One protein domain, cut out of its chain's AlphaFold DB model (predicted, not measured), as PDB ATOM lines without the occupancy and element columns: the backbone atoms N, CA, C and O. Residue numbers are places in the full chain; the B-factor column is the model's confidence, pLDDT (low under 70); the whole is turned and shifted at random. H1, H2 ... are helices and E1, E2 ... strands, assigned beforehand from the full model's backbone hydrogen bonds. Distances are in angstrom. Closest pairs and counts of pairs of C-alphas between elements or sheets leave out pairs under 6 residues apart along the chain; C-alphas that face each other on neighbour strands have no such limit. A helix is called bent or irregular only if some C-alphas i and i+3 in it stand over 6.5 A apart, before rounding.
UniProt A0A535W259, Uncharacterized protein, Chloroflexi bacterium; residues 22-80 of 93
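This is residues 22 to 80 of the 93 residues of an uncharacterized protein of Chloroflexi bacterium (UniProt A0A535W259). A small sheet of three strands has two helices over one face, H1 above edge strand E1 and H2 above edge strand E2, while its other face is bare. The two helices make a helical hairpin, and the turn between E2 and E3 sticks out at residues 68 to 73 as a thin arm at one end of the longest axis. The printed part has 59 residues, with two named helices and three named strands in the order E1, H1, H2, E2, E3. The sheet's order is E1, E3, E2, and it is mixed, with E1 and E3 parallel and E3 and E2 antiparallel; the class is mixed, helices and strands. The whole is compact, with a radius of gyration of the C-alphas of 11.1 A, though its spans of 34 by 23 by 18 A are only just elongated.

E1, residues 22 to 25, begins with C-alpha 22 at (8.653, 40.796, 33.415). After a tight link of 4 residues comes H1, residues 30 to 41, the longest helix, 16.3 A from first to last C-alpha; its C-alpha 30 is at (17.252, 50.098, 39.323). A tight link of 5 residues leads to H2, residues 47 to 55, which is 12.2 A long. After a short link of 6 residues, E2 takes residues 62 to 66 and is 12.7 A long. A short link of 8 residues then leads to E3, residues 75 to 79, which is 13.2 A long and ends with C-alpha 79 at (17.724, 36.919, 36.814). Neither helix is bent or irregular.

In the sheet, E3 is the inner strand, and E1 and E2 are the edge strands. E1 and E3 are parallel, at 20 degrees between their directions; C-alphas 24 and 78 face each other at 4.6 A, and N 25 and O 78 are within hydrogen-bond range at 2.8 A, as are N 78 and O 23 at 2.8 A. E3 and E2 are an antiparallel hairpin, at 155 degrees between their directions; C-alphas 76 and 65 face each other at 4.5 A, with N 64 and O 77 within hydrogen-bond range at 2.8 A and N 77 and O 64 at 2.9 A. H2 is on the sheet at a height over the sheet of 7.9 A. It lies over E2 and runs along the strands, at 23 degrees to E2 on the local plane. The closest C-alphas of H2 and E2 are those of Lys 51 and Val 63, 5.6 A apart. H1 is on the same face as H2, at a height over the sheet of 10.4 A, with its residues 32 to 37 near the sheet. It lies over E1 and runs along the strands, at 26 degrees to E1 on the local plane; 6 of its C-alphas fall on E1 and 2 on E3, only just short of being over E3 as well. The closest C-alphas of E1 and H1 are those of Ala 24 and Leu 33, 7.3 A apart. H1, with its residues 35 to 40 alone, touches H2. The closest C-alphas of the two helices are those of Gly 39 and Leu 50, 6.0 A apart. They run opposite ways at a steep tilt of 44 degrees and form a helical hairpin. In H1 and H2 every O i to N i+4 pair is within hydrogen-bond range.

The two C-alphas farthest apart are those of Arg 57 and Gly 70, at 34.3 A. Gly 70 is in the stretch of residues 68 to 73 that stands free. The C-alphas of Ile 22 and Arg 80, the first and last printed residues, are 12.8 A apart. The printed part has no cut, and no link in it is long. The mean pLDDT of the printed part is 91.8; residues 69 to 72 are under 70.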
ATOM      1  N   ILE A  22       7.323  41.077  32.872       94.56
ATOM      2  CA  ILE A  22       8.653  40.796  33.415       94.56
ATOM      3  C   ILE A  22       8.595  40.644  34.929       94.56
ATOM      4  O   ILE A  22       8.156  41.555  35.629       94.56
ATOM      5  N   VAL A  23       9.146  39.540  35.428       94.69
ATOM      6  CA  VAL A  23       9.465  39.343  36.843       94.69
ATOM      7  C   VAL A  23      10.983  39.346  36.978       94.69
ATOM      8  O   VAL A  23      11.652  38.396  36.577       94.69
ATOM      9  N   ALA A  24      11.542  40.444  37.487       95.94
ATOM     10  CA  ALA A  24      12.985  40.634  37.589       95.94
ATOM     11  C   ALA A  24      13.496  40.376  39.008       95.94
ATOM     12  O   ALA A  24      12.880  40.796  39.986       95.94
ATOM     13  N   ASN A  25      14.665  39.754  39.099       94.06
ATOM     14  CA  ASN A  25      15.387  39.543  40.340       94.06
ATOM     15  C   ASN A  25      16.871  39.955  40.180       94.06
ATOM     16  O   ASN A  25      17.540  39.463  39.260       94.06
ATOM     17  N   PRO A  26      17.406  40.821  41.063       94.12
ATOM     18  CA  PRO A  26      16.729  41.428  42.219       94.12
ATOM     19  C   PRO A  26      15.688  42.497  41.840       94.12
ATOM     20  O   PRO A  26      15.930  43.279  40.916       94.12
ATOM     21  N   PRO A  27      14.565  42.596  42.579       89.44
ATOM     22  CA  PRO A  27      13.502  43.560  42.284       89.44
ATOM     23  C   PRO A  27      13.913  45.016  42.563       89.44
ATOM     24  O   PRO A  27      13.334  45.937  41.994       89.44
ATOM     25  N   GLY A  28      14.925  45.244  43.409       89.94
ATOM     26  CA  GLY A  28      15.409  46.580  43.779       89.94
ATOM     27  C   GLY A  28      16.518  47.156  42.888       89.94
ATOM     28  O   GLY A  28      16.854  48.336  43.014       89.94
ATOM     29  N   ASP A  29      17.107  46.375  41.975       94.62
ATOM     30  CA  ASP A  29      18.211  46.870  41.144       94.62
ATOM     31  C   ASP A  29      17.703  47.762  40.006       94.62
ATOM     32  O   ASP A  29      17.366  47.325  38.902       94.62
ATOM     33  N   ARG A  30      17.708  49.071  40.267       96.44
ATOM     34  CA  ARG A  30      17.252  50.098  39.323       96.44
ATOM     35  C   ARG A  30      18.026  50.096  38.003       96.44
ATOM     36  O   ARG A  30      17.427  50.411  36.973       96.44
ATOM     37  N   ARG A  31      19.325  49.767  38.011       97.38
ATOM     38  CA  ARG A  31      20.166  49.750  36.798       97.38
ATOM     39  C   ARG A  31      19.814  48.549  35.930       97.38
ATOM     40  O   ARG A  31      19.640  48.709  34.721       97.38
ATOM     41  N   PHE A  32      19.623  47.390  36.552       96.94
ATOM     42  CA  PHE A  32      19.190  46.180  35.863       96.94
ATOM     43  C   PHE A  32      17.797  46.356  35.250       96.94
ATOM     44  O   PHE A  32      17.613  46.159  34.049       96.94
ATOM     45  N   LEU A  33      16.841  46.865  36.034       97.31
ATOM     46  CA  LEU A  33      15.490  47.164  35.557       97.31
ATOM     47  C   LEU A  33      15.473  48.185  34.410       97.31
ATOM     48  O   LEU A  33      14.668  48.074  33.483       97.31
ATOM     49  N   ALA A  34      16.346  49.196  34.451       97.75
ATOM     50  CA  ALA A  34      16.460  50.171  33.370       97.75
ATOM     51  C   ALA A  34      16.955  49.528  32.069       97.75
ATOM     52  O   ALA A  34      16.405  49.836  31.009       97.75
ATOM     53  N   LEU A  35      17.930  48.617  32.151       97.88
ATOM     54  CA  LEU A  35      18.452  47.902  30.988       97.88
ATOM     55  C   LEU A  35      17.410  46.947  30.390       97.88
ATOM     56  O   LEU A  35      17.237  46.933  29.173       97.88
ATOM     57  N   ILE A  36      16.646  46.237  31.227       97.44
ATOM     58  CA  ILE A  36      15.512  45.411  30.782       97.44
ATOM     59  C   ILE A  36      14.508  46.261  29.996       97.44
ATOM     60  O   ILE A  36      14.155  45.936  28.863       97.44
ATOM     61  N   ARG A  37      14.072  47.390  30.575       96.56
ATOM     62  CA  ARG A  37      13.120  48.298  29.916       96.56
ATOM     63  C   ARG A  37      13.671  48.858  28.607       96.56
ATOM     64  O   ARG A  37      12.907  49.023  27.660       96.56
ATOM     65  N   ALA A  38      14.963  49.178  28.556       96.69
ATOM     66  CA  ALA A  38      15.607  49.647  27.336       96.69
ATOM     67  C   ALA A  38      15.594  48.562  26.251       96.69
ATOM     68  O   ALA A  38      15.122  48.839  25.156       96.69
ATOM     69  N   GLY A  39      15.993  47.327  26.571       95.75
ATOM     70  CA  GLY A  39      15.984  46.214  25.617       95.75
ATOM     71  C   GLY A  39      14.597  45.927  25.036       95.75
ATOM     72  O   GLY A  39      14.454  45.771  23.826       95.75
ATOM     73  N   LEU A  40      13.556  45.951  25.875       94.06
ATOM     74  CA  LEU A  40      12.170  45.790  25.417       94.06
ATOM     75  C   LEU A  40      11.708  46.946  24.518       94.06
ATOM     76  O   LEU A  40      11.031  46.713  23.521       94.06
ATOM     77  N   ARG A  41      12.074  48.196  24.839       93.69
ATOM     78  CA  ARG A  41      11.760  49.355  23.980       93.69
ATOM     79  C   ARG A  41      12.498  49.315  22.645       93.69
ATOM     80  O   ARG A  41      11.932  49.756  21.655       93.69
ATOM     81  N   SER A  42      13.712  48.770  22.622       92.06
ATOM     82  CA  SER A  42      14.497  48.570  21.400       92.06
ATOM     83  C   SER A  42      14.017  47.386  20.551       92.06
ATOM     84  O   SER A  42      14.599  47.132  19.502       92.06
ATOM     85  N   GLY A  43      12.972  46.667  20.978       90.06
ATOM     86  CA  GLY A  43      12.331  45.624  20.175       90.06
ATOM     87  C   GLY A  43      12.757  44.191  20.490       90.06
ATOM     88  O   GLY A  43      12.520  43.311  19.668       90.06
ATOM     89  N   ALA A  44      13.360  43.917  21.654       92.94
ATOM     90  CA  ALA A  44      13.586  42.537  22.087       92.94
ATOM     91  C   ALA A  44      12.239  41.811  22.288       92.94
ATOM     92  O   ALA A  44      11.574  41.988  23.309       92.94
ATOM     93  N   ALA A  45      11.848  41.007  21.301       89.81
ATOM     94  CA  ALA A  45      10.590  40.260  21.263       89.81
ATOM     95  C   ALA A  45      10.753  38.812  21.750       89.81
ATOM     96  O   ALA A  45       9.774  38.160  22.105       89.81
ATOM     97  N   LEU A  46      11.992  38.311  21.794       91.50
ATOM     98  CA  LEU A  46      12.323  36.959  22.240       91.50
ATOM     99  C   LEU A  46      13.176  36.980  23.523       91.50
ATOM    100  O   LEU A  46      14.049  37.846  23.654       91.50
ATOM    101  N   PRO A  47      13.014  35.992  24.431       93.94
ATOM    102  CA  PRO A  47      13.823  35.875  25.650       93.94
ATOM    103  C   PRO A  47      15.330  35.928  25.382       93.94
ATOM    104  O   PRO A  47      16.083  36.590  26.093       93.94
ATOM    105  N   GLU A  48      15.760  35.265  24.311       94.88
ATOM    106  CA  GLU A  48      17.160  35.157  23.905       94.88
ATOM    107  C   GLU A  48      17.759  36.495  23.456       94.88
ATOM    108  O   GLU A  48      18.907  36.799  23.779       94.88
ATOM    109  N   GLN A  49      16.963  37.343  22.800       95.81
ATOM    110  CA  GLN A  49      17.385  38.693  22.418       95.81
ATOM    111  C   GLN A  49      17.591  39.562  23.658       95.81
ATOM    112  O   GLN A  49      18.621  40.225  23.794       95.81
ATOM    113  N   LEU A  50      16.640  39.522  24.598       96.69
ATOM    114  CA  LEU A  50      16.772  40.255  25.853       96.69
ATOM    115  C   LEU A  50      17.979  39.748  26.657       96.69
ATOM    116  O   LEU A  50      18.759  40.556  27.155       96.69
ATOM    117  N   LYS A  51      18.188  38.427  26.732       97.56
ATOM    118  CA  LYS A  51      19.350  37.820  27.398       97.56
ATOM    119  C   LYS A  51      20.669  38.317  26.807       97.56
ATOM    120  O   LYS A  51      21.556  38.699  27.566       97.56
ATOM    121  N   ALA A  52      20.794  38.347  25.479       97.88
ATOM    122  CA  ALA A  52      21.993  38.845  24.807       97.88
ATOM    123  C   ALA A  52      22.286  40.311  25.176       97.88
ATOM    124  O   ALA A  52      23.414  40.634  25.541       97.88
ATOM    125  N   ILE A  53      21.259  41.170  25.181       97.69
ATOM    126  CA  ILE A  53      21.385  42.577  25.595       97.69
ATOM    127  C   ILE A  53      21.843  42.681  27.053       97.69
ATOM    128  O   ILE A  53      22.784  43.413  27.350       97.69
ATOM    129  N   LEU A  54      21.214  41.945  27.973       97.88
ATOM    130  CA  LEU A  54      21.561  42.007  29.397       97.88
ATOM    131  C   LEU A  54      22.999  41.551  29.659       97.88
ATOM    132  O   LEU A  54      23.695  42.175  30.462       97.88
ATOM    133  N   ARG A  55      23.468  40.522  28.944       97.94
ATOM    134  CA  ARG A  55      24.822  39.968  29.101       97.94
ATOM    135  C   ARG A  55      25.948  40.899  28.667       97.94
ATOM    136  O   ARG A  55      27.079  40.668  29.077       97.94
ATOM    137  N   THR A  56      25.649  41.981  27.946       97.50
ATOM    138  CA  THR A  56      26.630  43.053  27.679       97.50
ATOM    139  C   THR A  56      27.115  43.744  28.957       97.50
ATOM    140  O   THR A  56      28.227  44.263  28.990       97.50
ATOM    141  N   ARG A  57      26.295  43.739  30.020       97.44
ATOM    142  CA  ARG A  57      26.594  44.389  31.306       97.44
ATOM    143  C   ARG A  57      26.528  43.444  32.507       97.44
ATOM    144  O   ARG A  57      27.210  43.678  33.496       97.44
ATOM    145  N   TYR A  58      25.710  42.399  32.425       97.00
ATOM    146  CA  TYR A  58      25.486  41.413  33.478       97.00
ATOM    147  C   TYR A  58      25.751  40.013  32.905       97.00
ATOM    148  O   TYR A  58      24.820  39.366  32.424       97.00
ATOM    149  N   PRO A  59      27.010  39.539  32.897       97.44
ATOM    150  CA  PRO A  59      27.409  38.333  32.161       97.44
ATOM    151  C   PRO A  59      26.663  37.054  32.566       97.44
ATOM    152  O   PRO A  59      26.503  36.147  31.748       97.44
ATOM    153  N   LEU A  60      26.190  36.994  33.815       97.38
ATOM    154  CA  LEU A  60      25.434  35.870  34.370       97.38
ATOM    155  C   LEU A  60      23.925  35.960  34.110       97.38
ATOM    156  O   LEU A  60      23.192  35.039  34.468       97.38
ATOM    157  N   ALA A  61      23.449  37.033  33.475       97.56
ATOM    158  CA  ALA A  61      22.025  37.242  33.300       97.56
ATOM    159  C   ALA A  61      21.382  36.125  32.469       97.56
ATOM    160  O   ALA A  61      21.889  35.725  31.412       97.56
ATOM    161  N   ILE A  62      20.219  35.663  32.930       97.50
ATOM    162  CA  ILE A  62      19.371  34.723  32.196       97.50
ATOM    163  C   ILE A  62      17.937  35.251  32.124       97.50
ATOM    164  O   ILE A  62      17.456  35.935  33.028       97.50
ATOM    165  N   VAL A  63      17.251  34.887  31.045       96.81
ATOM    166  CA  VAL A  63      15.828  35.158  30.831       96.81
ATOM    167  C   VAL A  63      15.158  33.811  30.607       96.81
ATOM    168  O   VAL A  63      15.555  33.079  29.703       96.81
ATOM    169  N   ARG A  64      14.184  33.463  31.446       93.62
ATOM    170  CA  ARG A  64      13.430  32.214  31.341       93.62
ATOM    171  C   ARG A  64      11.964  32.523  31.048       93.62
ATOM    172  O   ARG A  64      11.318  33.146  31.895       93.62
ATOM    173  N   PRO A  65      11.427  32.113  29.888       91.81
ATOM    174  CA  PRO A  65       9.992  32.167  29.677       91.81
ATOM    175  C   PRO A  65       9.301  31.225  30.669       91.81
ATOM    176  O   PRO A  65       9.789  30.131  30.956       91.81
ATOM    177  N   ARG A  66       8.173  31.667  31.214       86.94
ATOM    178  CA  ARG A  66       7.250  30.808  31.944       86.94
ATOM    179  C   ARG A  66       6.377  30.105  30.916       86.94
ATOM    180  O   ARG A  66       5.597  30.751  30.224       86.94
ATOM    181  N   GLU A  67       6.510  28.792  30.827       78.38
ATOM    182  CA  GLU A  67       5.659  27.969  29.974       78.38
ATOM    183  C   GLU A  67       4.489  27.449  30.813       78.38
ATOM    184  O   GLU A  67       4.596  26.424  31.486       78.38
ATOM    185  N   LEU A  68       3.379  28.191  30.830       71.50
ATOM    186  CA  LEU A  68       2.104  27.673  31.322       71.50
ATOM    187  C   LEU A  68       1.229  27.280  30.134       71.50
ATOM    188  O   LEU A  68       0.918  28.098  29.266       71.50
ATOM    189  N   ALA A  69       0.824  26.011  30.100       59.66
ATOM    190  CA  ALA A  69      -0.092  25.512  29.086       59.66
ATOM    191  C   ALA A  69      -1.428  26.274  29.163       59.66
ATOM    192  O   ALA A  69      -2.076  26.298  30.207       59.66
ATOM    193  N   GLY A  70      -1.834  26.899  28.054       64.00
ATOM    194  CA  GLY A  70      -3.120  27.598  27.926       64.00
ATOM    195  C   GLY A  70      -3.121  29.089  28.289       64.00
ATOM    196  O   GLY A  70      -4.161  29.734  28.159       64.00
ATOM    197  N   GLU A  71      -1.992  29.672  28.700       60.00
ATOM    198  CA  GLU A  71      -1.944  31.084  29.095       60.00
ATOM    199  C   GLU A  71      -1.684  32.008  27.888       60.00
ATOM    200  O   GLU A  71      -0.735  31.831  27.128       60.00
ATOM    201  N   ARG A  72      -2.537  33.026  27.690       68.94
ATOM    202  CA  ARG A  72      -2.427  33.990  26.567       68.94
ATOM    203  C   ARG A  72      -1.432  35.132  26.837       68.94
ATOM    204  O   ARG A  72      -1.405  36.107  26.077       68.94
ATOM    205  N   ILE A  73      -0.694  35.058  27.945       75.75
ATOM    206  CA  ILE A  73       0.222  36.089  28.435       75.75
ATOM    207  C   ILE A  73       1.616  35.476  28.523       75.75
ATOM    208  O   ILE A  73       1.822  34.486  29.216       75.75
ATOM    209  N   ALA A  74       2.587  36.089  27.849       86.06
ATOM    210  CA  ALA A  74       3.985  35.727  28.024       86.06
ATOM    211  C   ALA A  74       4.505  36.328  29.337       86.06
ATOM    212  O   ALA A  74       4.453  37.545  29.522       86.06
ATOM    213  N   VAL A  75       5.033  35.497  30.237       90.62
ATOM    214  CA  VAL A  75       5.728  35.949  31.453       90.62
ATOM    215  C   VAL A  75       7.187  35.531  31.364       90.62
ATOM    216  O   VAL A  75       7.472  34.367  31.088       90.62
ATOM    217  N   TRP A  76       8.122  36.450  31.595       94.56
ATOM    218  CA  TRP A  76       9.556  36.156  31.622       94.56
ATOM    219  C   TRP A  76      10.132  36.414  33.011       94.56
ATOM    220  O   TRP A  76      10.061  37.530  33.532       94.56
ATOM    221  N   TYR A  77      10.764  35.390  33.576       95.69
ATOM    222  CA  TYR A  77      11.617  35.531  34.748       95.69
ATOM    223  C   TYR A  77      13.010  35.975  34.312       95.69
ATOM    224  O   TYR A  77      13.631  35.344  33.455       95.69
ATOM    225  N   VAL A  78      13.509  37.061  34.894       96.94
ATOM    226  CA  VAL A  78      14.772  37.689  34.503       96.94
ATOM    227  C   VAL A  78      15.689  37.770  35.717       96.94
ATOM    228  O   VAL A  78      15.422  38.520  36.653       96.94
ATOM    229  N   TYR A  79      16.782  37.012  35.697       97.25
ATOM    230  CA  TYR A  79      17.724  36.919  36.814       97.25
ATOM    231  C   TYR A  79      19.036  37.593  36.446       97.25
ATOM    232  O   TYR A  79      19.631  37.239  35.430       97.25
ATOM    233  N   ARG A  80      19.505  38.533  37.274       96.75
ATOM    234  CA  ARG A  80      20.783  39.235  37.067       96.75
ATOM    235  C   ARG A  80      21.988  38.307  37.227       96.75
ATOM    236  O   ARG A  80      22.887  38.333  36.396       96.75
TER     237      ARG A  80